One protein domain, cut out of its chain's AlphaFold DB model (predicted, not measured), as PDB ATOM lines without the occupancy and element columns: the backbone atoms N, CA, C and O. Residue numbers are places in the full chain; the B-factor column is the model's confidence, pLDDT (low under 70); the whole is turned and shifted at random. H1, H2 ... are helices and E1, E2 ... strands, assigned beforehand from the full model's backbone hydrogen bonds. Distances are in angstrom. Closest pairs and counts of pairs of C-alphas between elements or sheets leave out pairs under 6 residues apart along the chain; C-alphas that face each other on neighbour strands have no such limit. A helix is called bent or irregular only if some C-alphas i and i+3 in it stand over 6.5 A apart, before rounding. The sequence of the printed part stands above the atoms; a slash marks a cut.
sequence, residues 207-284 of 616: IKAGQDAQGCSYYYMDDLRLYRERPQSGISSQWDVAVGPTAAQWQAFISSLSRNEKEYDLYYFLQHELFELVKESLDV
ATOM      1  N   ILE A 207     180.838 130.938 117.583       74.56
ATOM      2  CA  ILE A 207     179.813 131.430 116.671       74.56
ATOM      3  C   ILE A 207     180.483 131.813 115.347       74.56
ATOM      4  O   ILE A 207     181.327 132.710 115.281       74.56
ATOM      5  N   LYS A 208     180.057 131.142 114.274       76.38
ATOM      6  CA  LYS A 208     180.444 131.432 112.890       76.38
ATOM      7  C   LYS A 208     179.200 131.700 112.044       76.38
ATOM      8  O   LYS A 208     178.769 130.855 111.265       76.38
ATOM      9  N   ALA A 209     178.630 132.885 112.228       71.62
ATOM     10  CA  ALA A 209     177.446 133.361 111.520       71.62
ATOM     11  C   ALA A 209     177.785 134.668 110.784       71.62
ATOM     12  O   ALA A 209     177.764 135.736 111.378       71.62
ATOM     13  N   GLY A 210     178.156 134.586 109.503       76.81
ATOM     14  CA  GLY A 210     178.504 135.759 108.687       76.81
ATOM     15  C   GLY A 210     179.877 136.391 108.981       76.81
ATOM     16  O   GLY A 210     180.836 135.718 109.378       76.81
ATOM     17  N   GLN A 211     179.994 137.694 108.706       82.69
ATOM     18  CA  GLN A 211     181.223 138.486 108.830       82.69
ATOM     19  C   GLN A 211     180.884 139.943 109.202       82.69
ATOM     20  O   GLN A 211     179.884 140.458 108.711       82.69
ATOM     21  N   ASP A 212     181.692 140.630 110.021       79.81
ATOM     22  CA  ASP A 212     181.537 142.087 110.225       79.81
ATOM     23  C   ASP A 212     182.269 142.919 109.153       79.81
ATOM     24  O   ASP A 212     183.091 142.424 108.374       79.81
ATOM     25  N   ALA A 213     182.019 144.230 109.141       74.94
ATOM     26  CA  ALA A 213     182.677 145.195 108.260       74.94
ATOM     27  C   ALA A 213     184.214 145.281 108.413       74.94
ATOM     28  O   ALA A 213     184.864 145.936 107.596       74.94
ATOM     29  N   GLN A 214     184.806 144.651 109.435       73.38
ATOM     30  CA  GLN A 214     186.256 144.577 109.658       73.38
ATOM     31  C   GLN A 214     186.853 143.243 109.170       73.38
ATOM     32  O   GLN A 214     188.073 143.098 109.122       73.38
ATOM     33  N   GLY A 215     186.009 142.301 108.732       74.69
ATOM     34  CA  GLY A 215     186.402 140.994 108.207       74.69
ATOM     35  C   GLY A 215     186.307 139.851 109.223       74.69
ATOM     36  O   GLY A 215     186.712 138.731 108.903       74.69
ATOM     37  N   CYS A 216     185.772 140.094 110.420       77.75
ATOM     38  CA  CYS A 216     185.751 139.130 111.517       77.75
ATOM     39  C   CYS A 216     184.584 138.143 111.341       77.75
ATOM     40  O   CYS A 216     183.422 138.553 111.336       77.75
ATOM     41  N   SER A 217     184.881 136.845 111.215       78.62
ATOM     42  CA  SER A 217     183.886 135.754 111.092       78.62
ATOM     43  C   SER A 217     183.893 134.770 112.266       78.62
ATOM     44  O   SER A 217     183.196 133.759 112.217       78.62
ATOM     45  N   TYR A 218     184.689 135.040 113.300       77.75
ATOM     46  CA  TYR A 218     184.786 134.210 114.495       77.75
ATOM     47  C   TYR A 218     184.424 135.039 115.718       77.75
ATOM     48  O   TYR A 218     185.066 136.050 116.014       77.75
ATOM     49  N   TYR A 219     183.384 134.587 116.411       81.38
ATOM     50  CA  TYR A 219     182.881 135.175 117.641       81.38
ATOM     51  C   TYR A 219     182.819 134.091 118.715       81.38
ATOM     52  O   TYR A 219     182.624 132.919 118.397       81.38
ATOM     53  N   TYR A 220     182.948 134.459 119.985       78.25
ATOM     54  CA  TYR A 220     182.543 133.587 121.091       78.25
ATOM     55  C   TYR A 220     181.672 134.369 122.069       78.25
ATOM     56  O   TYR A 220     181.729 135.599 122.108       78.25
ATOM     57  N   MET A 221     180.850 133.658 122.835       75.00
ATOM     58  CA  MET A 221     180.018 134.247 123.880       75.00
ATOM     59  C   MET A 221     180.439 133.704 125.248       75.00
ATOM     60  O   MET A 221     180.632 132.500 125.389       75.00
ATOM     61  N   ASP A 222     180.571 134.594 126.227       72.44
ATOM     62  CA  ASP A 222     180.802 134.295 127.650       72.44
ATOM     63  C   ASP A 222     180.238 135.454 128.494       72.44
ATOM     64  O   ASP A 222     180.256 136.595 128.038       72.44
ATOM     65  N   ASP A 223     179.723 135.189 129.700       70.38
ATOM     66  CA  ASP A 223     179.157 136.201 130.621       70.38
ATOM     67  C   ASP A 223     178.146 137.166 129.948       70.38
ATOM     68  O   ASP A 223     178.158 138.374 130.176       70.38
ATOM     69  N   LEU A 224     177.305 136.634 129.046       75.75
ATOM     70  CA  LEU A 224     176.355 137.380 128.195       75.75
ATOM     71  C   LEU A 224     176.992 138.486 127.317       75.75
ATOM     72  O   LEU A 224     176.300 139.357 126.786       75.75
ATOM     73  N   ARG A 225     178.314 138.445 127.129       79.56
ATOM     74  CA  ARG A 225     179.108 139.319 126.255       79.56
ATOM     75  C   ARG A 225     179.441 138.582 124.968       79.56
ATOM     76  O   ARG A 225     179.705 137.380 124.987       79.56
ATOM     77  N   LEU A 226     179.503 139.314 123.860       84.00
ATOM     78  CA  LEU A 226     180.003 138.787 122.592       84.00
ATOM     79  C   LEU A 226     181.435 139.281 122.374       84.00
ATOM     80  O   LEU A 226     181.702 140.482 122.440       84.00
ATOM     81  N   TYR A 227     182.341 138.362 122.072       80.50
ATOM     82  CA  TYR A 227     183.738 138.618 121.727       80.50
ATOM     83  C   TYR A 227     183.956 138.317 120.249       80.50
ATOM     84  O   TYR A 227     183.256 137.481 119.681       80.50
ATOM     85  N   ARG A 228     184.936 138.973 119.624       83.00
ATOM     86  CA  ARG A 228     185.279 138.792 118.205       83.00
ATOM     87  C   ARG A 228     186.784 138.687 117.998       83.00
ATOM     88  O   ARG A 228     187.550 139.372 118.678       83.00
ATOM     89  N   GLU A 229     187.197 137.844 117.060       81.38
ATOM     90  CA  GLU A 229     188.604 137.708 116.690       81.38
ATOM     91  C   GLU A 229     189.064 138.943 115.906       81.38
ATOM     92  O   GLU A 229     188.409 139.375 114.957       81.38
ATOM     93  N   ARG A 230     190.211 139.504 116.289       72.62
ATOM     94  CA  ARG A 230     190.850 140.646 115.633       72.62
ATOM     95  C   ARG A 230     191.768 140.110 114.512       72.62
ATOM     96  O   ARG A 230     192.744 139.422 114.827       72.62
ATOM     97  N   PRO A 231     191.518 140.395 113.215       60.22
ATOM     98  CA  PRO A 231     192.283 139.793 112.121       60.22
ATOM     99  C   PRO A 231     193.763 140.208 112.141       60.22
ATOM    100  O   PRO A 231     194.086 141.390 111.999       60.22
ATOM    101  N   GLN A 232     194.679 139.246 112.281       61.78
ATOM    102  CA  GLN A 232     196.120 139.512 112.332       61.78
ATOM    103  C   GLN A 232     196.939 138.389 111.678       61.78
ATOM    104  O   GLN A 232     196.597 137.214 111.761       61.78
ATOM    105  N   SER A 233     198.049 138.743 111.022       45.16
ATOM    106  CA  SER A 233     198.967 137.792 110.378       45.16
ATOM    107  C   SER A 233     199.955 137.186 111.390       45.16
ATOM    108  O   SER A 233     201.159 137.439 111.312       45.16
ATOM    109  N   GLY A 234     199.437 136.449 112.374       51.19
ATOM    110  CA  GLY A 234     200.195 135.879 113.494       51.19
ATOM    111  C   GLY A 234     199.770 134.450 113.849       51.19
ATOM    112  O   GLY A 234     198.953 133.851 113.158       51.19
ATOM    113  N   ILE A 235     200.360 133.904 114.919       43.66
ATOM    114  CA  ILE A 235     200.088 132.537 115.414       43.66
ATOM    115  C   ILE A 235     199.063 132.547 116.567       43.66
ATOM    116  O   ILE A 235     198.373 131.557 116.791       43.66
ATOM    117  N   SER A 236     198.942 133.666 117.286       50.62
ATOM    118  CA  SER A 236     197.982 133.869 118.372       50.62
ATOM    119  C   SER A 236     196.817 134.758 117.927       50.62
ATOM    120  O   SER A 236     197.017 135.873 117.443       50.62
ATOM    121  N   SER A 237     195.589 134.273 118.121       57.06
ATOM    122  CA  SER A 237     194.373 135.066 117.935       57.06
ATOM    123  C   SER A 237     194.300 136.181 118.981       57.06
ATOM    124  O   SER A 237     194.366 135.923 120.183       57.06
ATOM    125  N   GLN A 238     194.135 137.426 118.536       65.62
ATOM    126  CA  GLN A 238     193.735 138.529 119.412       65.62
ATOM    127  C   GLN A 238     192.203 138.587 119.463       65.62
ATOM    128  O   GLN A 238     191.554 138.350 118.447       65.62
ATOM    129  N   TRP A 239     191.621 138.917 120.616       71.62
ATOM    130  CA  TRP A 239     190.167 139.002 120.794       71.62
ATOM    131  C   TRP A 239     189.767 140.323 121.442       71.62
ATOM    132  O   TRP A 239     190.370 140.733 122.434       71.62
ATOM    133  N   ASP A 240     188.721 140.943 120.902       73.19
ATOM    134  CA  ASP A 240     188.090 142.151 121.436       73.19
ATOM    135  C   ASP A 240     186.683 141.834 121.952       73.19
ATOM    136  O   ASP A 240     185.996 140.966 121.409       73.19
ATOM    137  N   VAL A 241     186.202 142.595 122.939       77.12
ATOM    138  CA  VAL A 241     184.766 142.624 123.261       77.12
ATOM    139  C   VAL A 241     184.040 143.350 122.127       77.12
ATOM    140  O   VAL A 241     184.295 144.524 121.868       77.12
ATOM    141  N   ALA A 242     183.133 142.650 121.449       80.12
ATOM    142  CA  ALA A 242     182.229 143.223 120.457       80.12
ATOM    143  C   ALA A 242     180.998 143.853 121.130       80.12
ATOM    144  O   ALA A 242     180.549 144.927 120.731       80.12
ATOM    145  N   VAL A 243     180.468 143.181 122.159       82.50
ATOM    146  CA  VAL A 243     179.222 143.548 122.844       82.50
ATOM    147  C   VAL A 243     179.345 143.299 124.345       82.50
ATOM    148  O   VAL A 243     179.783 142.229 124.767       82.50
ATOM    149  N   GLY A 244     178.948 144.288 125.146       76.50
ATOM    150  CA  GLY A 244     178.883 144.183 126.605       76.50
ATOM    151  C   GLY A 244     177.595 143.513 127.119       76.50
ATOM    152  O   GLY A 244     176.695 143.206 126.337       76.50
ATOM    153  N   PRO A 245     177.482 143.298 128.437       75.88
ATOM    154  CA  PRO A 245     176.503 142.400 129.053       75.88
ATOM    155  C   PRO A 245     175.126 143.051 129.290       75.88
ATOM    156  O   PRO A 245     174.475 142.771 130.290       75.88
ATOM    157  N   THR A 246     174.677 143.966 128.423       78.12
ATOM    158  CA  THR A 246     173.381 144.655 128.597       78.12
ATOM    159  C   THR A 246     172.548 144.648 127.320       78.12
ATOM    160  O   THR A 246     173.077 144.829 126.220       78.12
ATOM    161  N   ALA A 247     171.224 144.518 127.454       82.19
ATOM    162  CA  ALA A 247     170.300 144.519 126.316       82.19
ATOM    163  C   ALA A 247     170.454 145.766 125.419       82.19
ATOM    164  O   ALA A 247     170.396 145.664 124.194       82.19
ATOM    165  N   ALA A 248     170.744 146.931 126.010       82.44
ATOM    166  CA  ALA A 248     171.009 148.169 125.276       82.44
ATOM    167  C   ALA A 248     172.298 148.113 124.430       82.44
ATOM    168  O   ALA A 248     172.304 148.596 123.298       82.44
ATOM    169  N   GLN A 249     173.381 147.509 124.938       83.56
ATOM    170  CA  GLN A 249     174.629 147.333 124.180       83.56
ATOM    171  C   GLN A 249     174.450 146.329 123.031       83.56
ATOM    172  O   GLN A 249     174.916 146.594 121.923       83.56
ATOM    173  N   TRP A 250     173.717 145.232 123.258       88.06
ATOM    174  CA  TRP A 250     173.355 144.270 122.210       88.06
ATOM    175  C   TRP A 250     172.517 144.913 121.101       88.06
ATOM    176  O   TRP A 250     172.895 144.846 119.930       88.06
ATOM    177  N   GLN A 251     171.437 145.620 121.449       87.38
ATOM    178  CA  GLN A 251     170.608 146.338 120.474       87.38
ATOM    179  C   GLN A 251     171.407 147.405 119.707       87.38
ATOM    180  O   GLN A 251     171.233 147.540 118.493       87.38
ATOM    181  N   ALA A 252     172.310 148.132 120.373       86.69
ATOM    182  CA  ALA A 252     173.173 149.124 119.732       86.69
ATOM    183  C   ALA A 252     174.176 148.490 118.752       86.69
ATOM    184  O   ALA A 252     174.355 149.016 117.654       86.69
ATOM    185  N   PHE A 253     174.792 147.355 119.105       88.12
ATOM    186  CA  PHE A 253     175.704 146.636 118.211       88.12
ATOM    187  C   PHE A 253     174.975 146.071 116.989       88.12
ATOM    188  O   PHE A 253     175.375 146.351 115.860       88.12
ATOM    189  N   ILE A 254     173.858 145.364 117.193       88.38
ATOM    190  CA  ILE A 254     173.039 144.797 116.108       88.38
ATOM    191  C   ILE A 254     172.517 145.908 115.181       88.38
ATOM    192  O   ILE A 254     172.512 145.746 113.963       88.38
ATOM    193  N   SER A 255     172.162 147.075 115.730       87.44
ATOM    194  CA  SER A 255     171.776 148.259 114.945       87.44
ATOM    195  C   SER A 255     172.946 148.946 114.223       87.44
ATOM    196  O   SER A 255     172.707 149.763 113.335       87.44
ATOM    197  N   SER A 256     174.196 148.657 114.605       86.06
ATOM    198  CA  SER A 256     175.402 149.215 113.979       86.06
ATOM    199  C   SER A 256     175.923 148.390 112.798       86.06
ATOM    200  O   SER A 256     176.584 148.952 111.924       86.06
ATOM    201  N   LEU A 257     175.585 147.095 112.742       85.75
ATOM    202  CA  LEU A 257     175.864 146.229 111.595       85.75
ATOM    203  C   LEU A 257     175.117 146.759 110.369       85.75
ATOM    204  O   LEU A 257     173.890 146.912 110.375       85.75
ATOM    205  N   SER A 258     175.845 147.050 109.295       71.44
ATOM    206  CA  SER A 258     175.217 147.561 108.084       71.44
ATOM    207  C   SER A 258     174.582 146.400 107.322       71.44
ATOM    208  O   SER A 258     175.245 145.425 106.993       71.44
ATOM    209  N   ARG A 259     173.277 146.496 107.032       76.19
ATOM    210  CA  ARG A 259     172.449 145.429 106.422       76.19
ATOM    211  C   ARG A 259     172.761 145.185 104.928       76.19
ATOM    212  O   ARG A 259     171.860 145.142 104.096       76.19
ATOM    213  N   ASN A 260     174.045 145.094 104.594       80.12
ATOM    214  CA  ASN A 260     174.599 144.723 103.300       80.12
ATOM    215  C   ASN A 260     174.871 143.206 103.254       80.12
ATOM    216  O   ASN A 260     174.939 142.560 104.295       80.12
ATOM    217  N   GLU A 261     175.095 142.656 102.061       77.19
ATOM    218  CA  GLU A 261     175.264 141.212 101.799       77.19
ATOM    219  C   GLU A 261     176.392 140.503 102.586       77.19
ATOM    220  O   GLU A 261     176.440 139.279 102.585       77.19
ATOM    221  N   LYS A 262     177.306 141.229 103.247       78.31
ATOM    222  CA  LYS A 262     178.399 140.656 104.058       78.31
ATOM    223  C   LYS A 262     178.039 140.505 105.533       78.31
ATOM    224  O   LYS A 262     178.350 139.481 106.132       78.31
ATOM    225  N   GLU A 263     177.394 141.523 106.106       85.88
ATOM    226  CA  GLU A 263     177.001 141.525 107.523       85.88
ATOM    227  C   GLU A 263     175.548 141.074 107.728       85.88
ATOM    228  O   GLU A 263     175.137 140.904 108.870       85.88
ATOM    229  N   TYR A 264     174.759 140.872 106.664       85.94
ATOM    230  CA  TYR A 264     173.342 140.499 106.776       85.94
ATOM    231  C   TYR A 264     173.131 139.189 107.544       85.94
ATOM    232  O   TYR A 264     172.265 139.144 108.413       85.94
ATOM    233  N   ASP A 265     173.946 138.163 107.288       85.50
ATOM    234  CA  ASP A 265     173.854 136.870 107.980       85.50
ATOM    235  C   ASP A 265     174.173 137.005 109.480       85.50
ATOM    236  O   ASP A 265     173.473 136.443 110.323       85.50
ATOM    237  N   LEU A 266     175.188 137.812 109.819       87.44
ATOM    238  CA  LEU A 266     175.572 138.124 111.200       87.44
ATOM    239  C   LEU A 266     174.475 138.938 111.900       87.44
ATOM    240  O   LEU A 266     174.073 138.613 113.014       87.44
ATOM    241  N   TYR A 267     173.949 139.963 111.227       88.69
ATOM    242  CA  TYR A 267     172.815 140.756 111.690       88.69
ATOM    243  C   TYR A 267     171.588 139.871 111.945       88.69
ATOM    244  O   TYR A 267     170.966 139.999 112.995       88.69
ATOM    245  N   TYR A 268     171.246 138.970 111.019       88.50
ATOM    246  CA  TYR A 268     170.060 138.123 111.121       88.50
ATOM    247  C   TYR A 268     170.183 137.140 112.288       88.50
ATOM    248  O   TYR A 268     169.309 137.118 113.155       88.50
ATOM    249  N   PHE A 269     171.293 136.398 112.356       88.81
ATOM    250  CA  PHE A 269     171.570 135.456 113.441       88.81
ATOM    251  C   PHE A 269     171.568 136.149 114.810       88.81
ATOM    252  O   PHE A 269     170.894 135.704 115.741       88.81
ATOM    253  N   LEU A 270     172.271 137.280 114.944       89.25
ATOM    254  CA  LEU A 270     172.302 138.008 116.211       89.25
ATOM    255  C   LEU A 270     170.929 138.584 116.572       89.25
ATOM    256  O   LEU A 270     170.544 138.492 117.730       89.25
ATOM    257  N   GLN A 271     170.175 139.139 115.618       88.69
ATOM    258  CA  GLN A 271     168.881 139.776 115.882       88.69
ATOM    259  C   GLN A 271     167.747 138.785 116.180       88.69
ATOM    260  O   GLN A 271     166.857 139.128 116.958       88.69
ATOM    261  N   HIS A 272     167.736 137.613 115.539       86.00
ATOM    262  CA  HIS A 272     166.586 136.701 115.535       86.00
ATOM    263  C   HIS A 272     166.831 135.354 116.221       86.00
ATOM    264  O   HIS A 272     165.859 134.689 116.569       86.00
ATOM    265  N   GLU A 273     168.087 134.959 116.440       86.94
ATOM    266  CA  GLU A 273     168.432 133.713 117.134       86.94
ATOM    267  C   GLU A 273     169.128 134.013 118.465       86.94
ATOM    268  O   GLU A 273     168.569 133.740 119.526       86.94
ATOM    269  N   LEU A 274     170.318 134.627 118.441       86.81
ATOM    270  CA  LEU A 274     171.127 134.752 119.657       86.81
ATOM    271  C   LEU A 274     170.573 135.785 120.645       86.81
ATOM    272  O   LEU A 274     170.426 135.466 121.822       86.81
ATOM    273  N   PHE A 275     170.234 137.002 120.202       87.50
ATOM    274  CA  PHE A 275     169.689 138.025 121.103       87.50
ATOM    275  C   PHE A 275     168.312 137.640 121.650       87.50
ATOM    276  O   PHE A 275     168.039 137.882 122.821       87.50
ATOM    277  N   GLU A 276     167.470 136.987 120.847       86.56
ATOM    278  CA  GLU A 276     166.177 136.473 121.311       86.56
ATOM    279  C   GLU A 276     166.330 135.398 122.401       86.56
ATOM    280  O   GLU A 276     165.470 135.315 123.274       86.56
ATOM    281  N   LEU A 277     167.433 134.639 122.398       84.12
ATOM    282  CA  LEU A 277     167.772 133.676 123.448       84.12
ATOM    283  C   LEU A 277     168.352 134.341 124.712       84.12
ATOM    284  O   LEU A 277     168.004 133.933 125.816       84.12
ATOM    285  N   VAL A 278     169.229 135.349 124.581       80.94
ATOM    286  CA  VAL A 278     169.928 135.947 125.745       80.94
ATOM    287  C   VAL A 278     169.243 137.168 126.363       80.94
ATOM    288  O   VAL A 278     169.569 137.519 127.495       80.94
ATOM    289  N   LYS A 279     168.297 137.824 125.675       83.25
ATOM    290  CA  LYS A 279     167.622 139.045 126.169       83.25
ATOM    291  C   LYS A 279     166.988 138.876 127.549       83.25
ATOM    292  O   LYS A 279     167.063 139.793 128.354       83.25
ATOM    293  N   GLU A 280     166.408 137.709 127.832       75.38
ATOM    294  CA  GLU A 280     165.736 137.454 129.109       75.38
ATOM    295  C   GLU A 280     166.750 137.347 130.253       75.38
ATOM    296  O   GLU A 280     166.469 137.819 131.347       75.38
ATOM    297  N   SER A 281     167.955 136.825 129.985       72.50
ATOM    298  CA  SER A 281     169.080 136.792 130.931       72.50
ATOM    299  C   SER A 281     169.776 138.152 131.086       72.50
ATOM    300  O   SER A 281     170.263 138.464 132.169       72.50
ATOM    301  N   LEU A 282     169.814 138.972 130.028       73.44
ATOM    302  CA  LEU A 282     170.448 140.302 130.021       73.44
ATOM    303  C   LEU A 282     169.752 141.332 130.930       73.44
ATOM    304  O   LEU A 282     170.380 142.327 131.290       73.44
ATOM    305  N   ASP A 283     168.493 141.093 131.308       61.47
ATOM    306  CA  ASP A 283     167.732 141.925 132.250       61.47
ATOM    307  C   ASP A 283     167.781 141.393 133.708       61.47
ATOM    308  O   ASP A 283     167.206 142.006 134.614       61.47
ATOM    309  N   VAL A 284     168.474 140.273 133.981       58.44
ATOM    310  CA  VAL A 284     168.567 139.675 135.329       58.44
ATOM    311  C   VAL A 284     169.797 140.178 136.089       58.44
ATOM    312  O   VAL A 284     170.918 140.202 135.584       58.44
TER     313      VAL A 284
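Overview. This is residues 207 to 284 of the 616 residues of an uncharacterized protein of Echinostoma caproni (UniProt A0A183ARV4). What is the main shape? A small sheet of three antiparallel strands, E1 to E3, has a helical hairpin of H1 and H2 at one end; H1 only grazes the sheet, and H2 is apart from its strands. What parts make it? The 78 printed residues begin with a 12-residue stretch without a named element, 207 to 218, and include three named strands and then two named helices, in the order E1, E2, E3, H1, H2, a mixed class of helices and strands. The sheet's order is E1, E2, E3, a meander, each strand the antiparallel neighbour of the one before. How large is it? It is compact, with a radius of gyration of the C-alphas of 12.3 A and spans of 39 by 27 by 17 A.

Arrangement. How do the strands pair? E1, residues 219 to 222, and E2, residues 225 to 230, form an antiparallel hairpin at 146 degrees, with N 225 and O 222 at 2.8 A and N 220 and O 227 at 3.1 A, within hydrogen-bond range. E2, the inner strand, forms a second antiparallel hairpin with E3, residues 238 to 243, at 143 degrees, where N 230 and O 238 are 2.8 A apart, also within range. Where do the helices stand? H1, residues 247 to 256, only grazes the sheet with residues 249 to 254; its closest C-alphas to E3 are those of Val 243 and Trp 250, 5.9 A apart. H2, residues 264 to 282, touches H1 in a helical hairpin, opposite ways at a shallow tilt of 7 degrees, with the closest C-alphas, those of Ala 247 and Leu 282, 5.6 A apart. H2 is not on the sheet and is apart from E1, E2 and E3. Are the helices' backbones even? In H1 every O i to N i+4 pair is within hydrogen-bond range, in H2 10 of 15.

Along the chain. Where do the strands run? E1 begins at C-alpha 219 (182.881, 135.175, 117.641) and is 10.3 A long, E2 is 15.9 A and E3 15.7 A. Where do the helices run? H1 is 14.2 A long and H2 23.4 A, ending at C-alpha 282 (170.448, 140.302, 130.021). H2 has a kink of 53 degrees near residue 276 and is irregular, with C-alphas 277 and 280 7.1 A apart.

Size, cuts and confidence. What makes the longest distance? The two C-alphas farthest apart are those of Ser 233 and Val 284, at 39.4 A. Is the printed part whole? It has no cut, and no link between its named elements is long. Where is confidence low? The mean pLDDT of the printed part is 77.5, and residues 231 to 238 and 283 to 284 are under 70.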